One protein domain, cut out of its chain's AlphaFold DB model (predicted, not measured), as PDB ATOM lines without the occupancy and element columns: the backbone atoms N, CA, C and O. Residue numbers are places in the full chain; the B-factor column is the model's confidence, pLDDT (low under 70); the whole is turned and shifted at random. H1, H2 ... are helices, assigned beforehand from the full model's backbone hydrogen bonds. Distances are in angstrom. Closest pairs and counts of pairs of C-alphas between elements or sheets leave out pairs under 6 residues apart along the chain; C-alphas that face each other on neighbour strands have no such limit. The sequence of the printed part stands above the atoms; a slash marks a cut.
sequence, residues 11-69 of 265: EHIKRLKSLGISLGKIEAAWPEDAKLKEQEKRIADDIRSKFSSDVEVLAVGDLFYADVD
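Overview. This is residues 11 to 69 of the 265 residues of a protein of Ananas comosus (UniProt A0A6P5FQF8). There is little regular structure: a flat, loosely wound chain with a small helix, H1, at one end of its length and a second, H2, along one edge of a wide loop. Residues 19 to 43 run from H1 to the far end and round to H2, and the last stretch, residues 52 to 69, folds back toward that far end. The printed part has 59 residues, with two named helices, H1 then H2, holding 16 of them, and no named strand; the class is all helix. It is loose, with a radius of gyration of the C-alphas of 14.0 A, and spans 38 by 27 by 15 A, only just flat.

Along the chain. H1, residues 11 to 18, begins at C-alpha 11 (-22.990, -39.572, -58.596) and is 10.5 A long from first to last C-alpha. H2, residues 44 to 51, is 10.9 A long and ends at C-alpha 51 (-12.424, -37.802, -35.646).

Arrangement. H1 and H2 are apart, with no C-alpha of the one within 8 A of the other. In both helices every O i to N i+4 pair is within hydrogen-bond range. Residues 14 to 20, of which 14 to 18 belong to H1, and residues 52 to 58 stand free.

Size, cuts and confidence. The C-alphas farthest apart, of Gly 20 and Lys 37, are 38.9 A apart. The printed part has no cut. The link from H1 to H2, 25 residues, is long. The mean pLDDT of the printed part is 77.5; residue 34, residues 36 to 38 and residues 61 to 67 are under 70.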
ATOM      1  N   GLU A  11     -23.857 -39.443 -57.429       80.88
ATOM      2  CA  GLU A  11     -22.990 -39.572 -58.596       80.88
ATOM      3  C   GLU A  11     -21.541 -39.811 -58.165       80.88
ATOM      4  O   GLU A  11     -20.910 -40.767 -58.629       80.88
ATOM      5  N   HIS A  12     -21.032 -39.017 -57.225       78.94
ATOM      6  CA  HIS A  12     -19.691 -39.184 -56.673       78.94
ATOM      7  C   HIS A  12     -19.539 -40.541 -55.976       78.94
ATOM      8  O   HIS A  12     -18.541 -41.234 -56.186       78.94
ATOM      9  N   ILE A  13     -20.556 -40.986 -55.230       78.81
ATOM     10  CA  ILE A  13     -20.565 -42.314 -54.597       78.81
ATOM     11  C   ILE A  13     -20.509 -43.425 -55.656       78.81
ATOM     12  O   ILE A  13     -19.752 -44.387 -55.507       78.81
ATOM     13  N   LYS A  14     -21.295 -43.316 -56.738       84.56
ATOM     14  CA  LYS A  14     -21.281 -44.292 -57.841       84.56
ATOM     15  C   LYS A  14     -19.921 -44.334 -58.534       84.56
ATOM     16  O   LYS A  14     -19.422 -45.429 -58.800       84.56
ATOM     17  N   ARG A  15     -19.293 -43.177 -58.772       83.88
ATOM     18  CA  ARG A  15     -17.942 -43.096 -59.350       83.88
ATOM     19  C   ARG A  15     -16.910 -43.781 -58.458       83.88
ATOM     20  O   ARG A  15     -16.168 -44.626 -58.950       83.88
ATOM     21  N   LEU A  16     -16.910 -43.507 -57.153       82.88
ATOM     22  CA  LEU A  16     -15.986 -44.149 -56.209       82.88
ATOM     23  C   LEU A  16     -16.167 -45.675 -56.187       82.88
ATOM     24  O   LEU A  16     -15.189 -46.410 -56.315       82.88
ATOM     25  N   LYS A  17     -17.416 -46.161 -56.167       85.81
ATOM     26  CA  LYS A  17     -17.710 -47.602 -56.273       85.81
ATOM     27  C   LYS A  17     -17.214 -48.213 -57.586       85.81
ATOM     28  O   LYS A  17     -16.684 -49.319 -57.571       85.81
ATOM     29  N   SER A  18     -17.349 -47.503 -58.711       89.44
ATOM     30  CA  SER A  18     -16.856 -47.975 -60.017       89.44
ATOM     31  C   SER A  18     -15.328 -48.097 -60.082       89.44
ATOM     32  O   SER A  18     -14.814 -48.911 -60.843       89.44
ATOM     33  N   LEU A  19     -14.612 -47.343 -59.241       90.31
ATOM     34  CA  LEU A  19     -13.158 -47.419 -59.074       90.31
ATOM     35  C   LEU A  19     -12.728 -48.500 -58.064       90.31
ATOM     36  O   LEU A  19     -11.549 -48.593 -57.735       90.31
ATOM     37  N   GLY A  20     -13.666 -49.312 -57.559       88.00
ATOM     38  CA  GLY A  20     -13.396 -50.364 -56.573       88.00
ATOM     39  C   GLY A  20     -13.265 -49.863 -55.133       88.00
ATOM     40  O   GLY A  20     -12.878 -50.635 -54.260       88.00
ATOM     41  N   ILE A  21     -13.597 -48.596 -54.864       82.69
ATOM     42  CA  ILE A  21     -13.530 -48.014 -53.521       82.69
ATOM     43  C   ILE A  21     -14.842 -48.316 -52.793       82.69
ATOM     44  O   ILE A  21     -15.916 -47.847 -53.183       82.69
ATOM     45  N   SER A  22     -14.762 -49.104 -51.721       77.44
ATOM     46  CA  SER A  22     -15.873 -49.299 -50.794       77.44
ATOM     47  C   SER A  22     -15.935 -48.133 -49.806       77.44
ATOM     48  O   SER A  22     -14.928 -47.701 -49.252       77.44
ATOM     49  N   LEU A  23     -17.137 -47.602 -49.598       71.94
ATOM     50  CA  LEU A  23     -17.402 -46.531 -48.640       71.94
ATOM     51  C   LEU A  23     -18.258 -47.088 -47.508       71.94
ATOM     52  O   LEU A  23     -19.225 -47.814 -47.757       71.94
ATOM     53  N   GLY A  24     -17.905 -46.722 -46.276       73.25
ATOM     54  CA  GLY A  24     -18.763 -46.919 -45.114       73.25
ATOM     55  C   GLY A  24     -20.018 -46.043 -45.174       73.25
ATOM     56  O   GLY A  24     -20.274 -45.328 -46.146       73.25
ATOM     57  N   LYS A  25     -20.820 -46.093 -44.110       77.81
ATOM     58  CA  LYS A  25     -21.974 -45.203 -43.963       77.81
ATOM     59  C   LYS A  25     -21.492 -43.749 -43.891       77.81
ATOM     60  O   LYS A  25     -20.581 -43.442 -43.133       77.81
ATOM     61  N   ILE A  26     -22.107 -42.872 -44.683       75.56
ATOM     62  CA  ILE A  26     -21.829 -41.432 -44.644       75.56
ATOM     63  C   ILE A  26     -22.532 -40.848 -43.422       75.56
ATOM     64  O   ILE A  26     -23.742 -41.020 -43.259       75.56
ATOM     65  N   GLU A  27     -21.775 -40.157 -42.577       75.19
ATOM     66  CA  GLU A  27     -22.274 -39.558 -41.344       75.19
ATOM     67  C   GLU A  27     -21.833 -38.097 -41.252       75.19
ATOM     68  O   GLU A  27     -20.689 -37.758 -41.553       75.19
ATOM     69  N   ALA A  28     -22.756 -37.218 -40.855       75.62
ATOM     70  CA  ALA A  28     -22.414 -35.840 -40.538       75.62
ATOM     71  C   ALA A  28     -21.693 -35.802 -39.184       75.62
ATOM     72  O   ALA A  28     -22.175 -36.381 -38.209       75.62
ATOM     73  N   ALA A  29     -20.559 -35.103 -39.122       77.38
ATOM     74  CA  ALA A  29     -19.792 -34.961 -37.887       77.38
ATOM     75  C   ALA A  29     -20.601 -34.236 -36.794       77.38
ATOM     76  O   ALA A  29     -20.617 -34.687 -35.651       77.38
ATOM     77  N   TRP A  30     -21.347 -33.196 -37.166       80.12
ATOM     78  CA  TRP A  30     -22.231 -32.436 -36.275       80.12
ATOM     79  C   TRP A  30     -23.571 -32.171 -36.983       80.12
ATOM     80  O   TRP A  30     -23.723 -31.167 -37.681       80.12
ATOM     81  N   PRO A  31     -24.542 -33.103 -36.908       78.44
ATOM     82  CA  PRO A  31     -25.842 -32.961 -37.576       78.44
ATOM     83  C   PRO A  31     -26.642 -31.719 -37.148       78.44
ATOM     84  O   PRO A  31     -27.474 -31.214 -37.903       78.44
ATOM     85  N   GLU A  32     -26.419 -31.255 -35.923       77.75
ATOM     86  CA  GLU A  32     -27.034 -30.081 -35.312       77.75
ATOM     87  C   GLU A  32     -26.613 -28.766 -35.977       77.75
ATOM     88  O   GLU A  32     -27.457 -27.880 -36.137       77.75
ATOM     89  N   ASP A  33     -25.371 -28.673 -36.460       73.25
ATOM     90  CA  ASP A  33     -24.803 -27.442 -37.026       73.25
ATOM     91  C   ASP A  33     -25.526 -26.994 -38.293       73.25
ATOM     92  O   ASP A  33     -25.658 -25.800 -38.554       73.25
ATOM     93  N   ALA A  34     -26.092 -27.940 -39.048       69.31
ATOM     94  CA  ALA A  34     -26.871 -27.649 -40.249       69.31
ATOM     95  C   ALA A  34     -28.109 -26.769 -39.979       69.31
ATOM     96  O   ALA A  34     -28.705 -26.235 -40.916       69.31
ATOM     97  N   LYS A  35     -28.531 -26.644 -38.714       70.94
ATOM     98  CA  LYS A  35     -29.702 -25.861 -38.294       70.94
ATOM     99  C   LYS A  35     -29.333 -24.559 -37.587       70.94
ATOM    100  O   LYS A  35     -30.232 -23.763 -37.306       70.94
ATOM    101  N   LEU A  36     -28.057 -24.344 -37.270       69.25
ATOM    102  CA  LEU A  36     -27.622 -23.159 -36.544       69.25
ATOM    103  C   LEU A  36     -27.506 -21.956 -37.486       69.25
ATOM    104  O   LEU A  36     -27.085 -22.070 -38.635       69.25
ATOM    105  N   LYS A  37     -27.899 -20.777 -36.987       68.00
ATOM    106  CA  LYS A  37     -27.680 -19.502 -37.693       68.00
ATOM    107  C   LYS A  37     -26.233 -19.023 -37.577       68.00
ATOM    108  O   LYS A  37     -25.756 -18.329 -38.466       68.00
ATOM    109  N   GLU A  38     -25.567 -19.396 -36.490       68.56
ATOM    110  CA  GLU A  38     -24.161 -19.121 -36.216       68.56
ATOM    111  C   GLU A  38     -23.476 -20.443 -35.885       68.56
ATOM    112  O   GLU A  38     -24.032 -21.261 -35.153       68.56
ATOM    113  N   GLN A  39     -22.300 -20.666 -36.463       71.00
ATOM    114  CA  GLN A  39     -21.515 -21.866 -36.198       71.00
ATOM    115  C   GLN A  39     -20.978 -21.808 -34.769       71.00
ATOM    116  O   GLN A  39     -20.579 -20.749 -34.283       71.00
ATOM    117  N   GLU A  40     -20.994 -22.942 -34.083       78.25
ATOM    118  CA  GLU A  40     -20.451 -23.023 -32.738       78.25
ATOM    119  C   GLU A  40     -18.931 -23.199 -32.810       78.25
ATOM    120  O   GLU A  40     -18.428 -24.124 -33.455       78.25
ATOM    121  N   LYS A  41     -18.207 -22.316 -32.115       81.06
ATOM    122  CA  LYS A  41     -16.749 -22.390 -32.011       81.06
ATOM    123  C   LYS A  41     -16.311 -23.685 -31.343       81.06
ATOM    124  O   LYS A  41     -16.799 -24.030 -30.272       81.06
ATOM    125  N   ARG A  42     -15.349 -24.359 -31.964       81.69
ATOM    126  CA  ARG A  42     -14.788 -25.640 -31.534       81.69
ATOM    127  C   ARG A  42     -13.334 -25.461 -31.157       81.69
ATOM    128  O   ARG A  42     -12.545 -24.875 -31.905       81.69
ATOM    129  N   ILE A  43     -12.961 -26.016 -30.016       83.56
ATOM    130  CA  ILE A  43     -11.554 -26.156 -29.659       83.56
ATOM    131  C   ILE A  43     -10.975 -27.396 -30.346       83.56
ATOM    132  O   ILE A  43     -11.691 -28.296 -30.787       83.56
ATOM    133  N   ALA A  44      -9.646 -27.463 -30.442       78.56
ATOM    134  CA  ALA A  44      -8.963 -28.565 -31.120       78.56
ATOM    135  C   ALA A  44      -9.356 -29.951 -30.567       78.56
ATOM    136  O   ALA A  44      -9.404 -30.922 -31.321       78.56
ATOM    137  N   ASP A  45      -9.656 -30.049 -29.268       82.62
ATOM    138  CA  ASP A  45     -10.094 -31.293 -28.631       82.62
ATOM    139  C   ASP A  45     -11.484 -31.763 -29.072       82.62
ATOM    140  O   ASP A  45     -11.703 -32.972 -29.188       82.62
ATOM    141  N   ASP A  46     -12.392 -30.850 -29.422       83.88
ATOM    142  CA  ASP A  46     -13.714 -31.207 -29.954       83.88
ATOM    143  C   ASP A  46     -13.567 -31.900 -31.315       83.88
ATOM    144  O   ASP A  46     -14.193 -32.925 -31.589       83.88
ATOM    145  N   ILE A  47     -12.664 -31.386 -32.156       81.12
ATOM    146  CA  ILE A  47     -12.350 -31.969 -33.464       81.12
ATOM    147  C   ILE A  47     -11.627 -33.308 -33.290       81.12
ATOM    148  O   ILE A  47     -12.008 -34.311 -33.899       81.12
ATOM    149  N   ARG A  48     -10.587 -33.348 -32.442       80.88
ATOM    150  CA  ARG A  48      -9.807 -34.568 -32.194       80.88
ATOM    151  C   ARG A  48     -10.687 -35.691 -31.674       80.88
ATOM    152  O   ARG A  48     -10.608 -36.793 -32.204       80.88
ATOM    153  N   SER A  49     -11.524 -35.432 -30.675       85.31
ATOM    154  CA  SER A  49     -12.408 -36.451 -30.101       85.31
ATOM    155  C   SER A  49     -13.429 -36.974 -31.116       85.31
ATOM    156  O   SER A  49     -13.683 -38.176 -31.144       85.31
ATOM    157  N   LYS A  50     -13.953 -36.111 -32.001       85.56
ATOM    158  CA  LYS A  50     -14.915 -36.502 -33.041       85.56
ATOM    159  C   LYS A  50     -14.316 -37.407 -34.117       85.56
ATOM    160  O   LYS A  50     -14.985 -38.329 -34.577       85.56
ATOM    161  N   PHE A  51     -13.084 -37.123 -34.527       82.62
ATOM    162  CA  PHE A  51     -12.424 -37.802 -35.646       82.62
ATOM    163  C   PHE A  51     -11.350 -38.812 -35.218       82.62
ATOM    164  O   PHE A  51     -10.683 -39.392 -36.074       82.62
ATOM    165  N   SER A  52     -11.177 -39.046 -33.914       83.81
ATOM    166  CA  SER A  52     -10.282 -40.087 -33.402       83.81
ATOM    167  C   SER A  52     -10.797 -41.456 -33.818       83.81
ATOM    168  O   SER A  52     -11.887 -41.872 -33.431       83.81
ATOM    169  N   SER A  53     -10.002 -42.160 -34.610       82.88
ATOM    170  CA  SER A  53     -10.337 -43.482 -35.113       82.88
ATOM    171  C   SER A  53      -9.064 -44.295 -35.322       82.88
ATOM    172  O   SER A  53      -7.993 -43.740 -35.564       82.88
ATOM    173  N   ASP A  54      -9.189 -45.609 -35.194       86.62
ATOM    174  CA  ASP A  54      -8.164 -46.607 -35.496       86.62
ATOM    175  C   ASP A  54      -8.132 -46.994 -36.984       86.62
ATOM    176  O   ASP A  54      -7.307 -47.814 -37.390       86.62
ATOM    177  N   VAL A  55      -9.007 -46.406 -37.811       82.38
ATOM    178  CA  VAL A  55      -8.999 -46.620 -39.261       82.38
ATOM    179  C   VAL A  55      -7.719 -46.085 -39.897       82.38
ATOM    180  O   VAL A  55      -7.203 -45.031 -39.532       82.38
ATOM    181  N   GLU A  56      -7.239 -46.793 -40.919       80.88
ATOM    182  CA  GLU A  56      -6.023 -46.421 -41.648       80.88
ATOM    183  C   GLU A  56      -6.196 -45.129 -42.468       80.88
ATOM    184  O   GLU A  56      -5.253 -44.356 -42.627       80.88
ATOM    185  N   VAL A  57      -7.407 -44.874 -42.977       77.56
ATOM    186  CA  VAL A  57      -7.718 -43.707 -43.810       77.56
ATOM    187  C   VAL A  57      -9.039 -43.086 -43.375       77.56
ATOM    188  O   VAL A  57     -10.092 -43.719 -43.447       77.56
ATOM    189  N   LEU A  58      -8.987 -41.808 -42.995       76.94
ATOM    190  CA  LEU A  58     -10.161 -40.971 -42.773       76.94
ATOM    191  C   LEU A  58     -10.346 -40.030 -43.970       76.94
ATOM    192  O   LEU A  58      -9.511 -39.162 -44.223       76.94
ATOM    193  N   ALA A  59     -11.448 -40.189 -44.702       73.69
ATOM    194  CA  ALA A  59     -11.827 -39.283 -45.781       73.69
ATOM    195  C   ALA A  59     -12.814 -38.233 -45.259       73.69
ATOM    196  O   ALA A  59     -13.936 -38.563 -44.877       73.69
ATOM    197  N   VAL A  60     -12.402 -36.966 -45.260       72.19
ATOM    198  CA  VAL A  60     -13.246 -35.833 -44.862       72.19
ATOM    199  C   VAL A  60     -13.697 -35.102 -46.122       72.19
ATOM    200  O   VAL A  60     -12.865 -34.630 -46.890       72.19
ATOM    201  N   GLY A  61     -15.012 -35.059 -46.352       68.31
ATOM    202  CA  GLY A  61     -15.588 -34.450 -47.553       68.31
ATOM    203  C   GLY A  61     -15.594 -32.924 -47.512       68.31
ATOM    204  O   GLY A  61     -15.132 -32.287 -48.452       68.31
ATOM    205  N   ASP A  62     -16.099 -32.342 -46.424       66.06
ATOM    206  CA  ASP A  62     -16.261 -30.895 -46.297       66.06
ATOM    207  C   ASP A  62     -16.102 -30.442 -44.836       66.06
ATOM    208  O   ASP A  62     -16.453 -31.173 -43.908       66.06
ATOM    209  N   LEU A  63     -15.564 -29.238 -44.643       67.88
ATOM    210  CA  LEU A  63     -15.270 -28.618 -43.347       67.88
ATOM    211  C   LEU A  63     -15.844 -27.194 -43.224       67.88
ATOM    212  O   LEU A  63     -15.499 -26.501 -42.272       67.88
ATOM    213  N   PHE A  64     -16.733 -26.742 -44.125       60.50
ATOM    214  CA  PHE A  64     -17.275 -25.366 -44.095       60.50
ATOM    215  C   PHE A  64     -17.913 -24.929 -42.764       60.50
ATOM    216  O   PHE A  64     -18.031 -23.726 -42.531       60.50
ATOM    217  N   TYR A  65     -18.345 -25.871 -41.918       62.25
ATOM    218  CA  TYR A  65     -18.985 -25.589 -40.626       62.25
ATOM    219  C   TYR A  65     -18.068 -25.732 -39.410       62.25
ATOM    220  O   TYR A  65     -18.501 -25.480 -38.289       62.25
ATOM    221  N   ALA A  66     -16.810 -26.123 -39.614       66.56
ATOM    222  CA  ALA A  66     -15.849 -26.238 -38.530       66.56
ATOM    223  C   ALA A  66     -15.256 -24.856 -38.209       66.56
ATOM    224  O   ALA A  66     -14.214 -24.480 -38.748       66.56
ATOM    225  N   ASP A  67     -15.919 -24.107 -37.328       69.81
ATOM    226  CA  ASP A  67     -15.378 -22.872 -36.746       69.81
ATOM    227  C   ASP A  67     -14.365 -23.233 -35.649       69.81
ATOM    228  O   ASP A  67     -14.710 -23.384 -34.478       69.81
ATOM    229  N   VAL A  68     -13.117 -23.498 -36.044       74.56
ATOM    230  CA  VAL A  68     -12.041 -23.910 -35.128       74.56
ATOM    231  C   VAL A  68     -11.337 -22.686 -34.547       74.56
ATOM    232  O   VAL A  68     -11.101 -21.720 -35.268       74.56
ATOM    233  N   ASP A  69     -10.947 -22.758 -33.270       76.19
ATOM    234  CA  ASP A  69     -10.229 -21.697 -32.554       76.19
ATOM    235  C   ASP A  69      -9.139 -21.007 -33.404       76.19
ATOM    236  O   ASP A  69      -8.146 -21.613 -33.831       76.19
TER     237      ASP A  69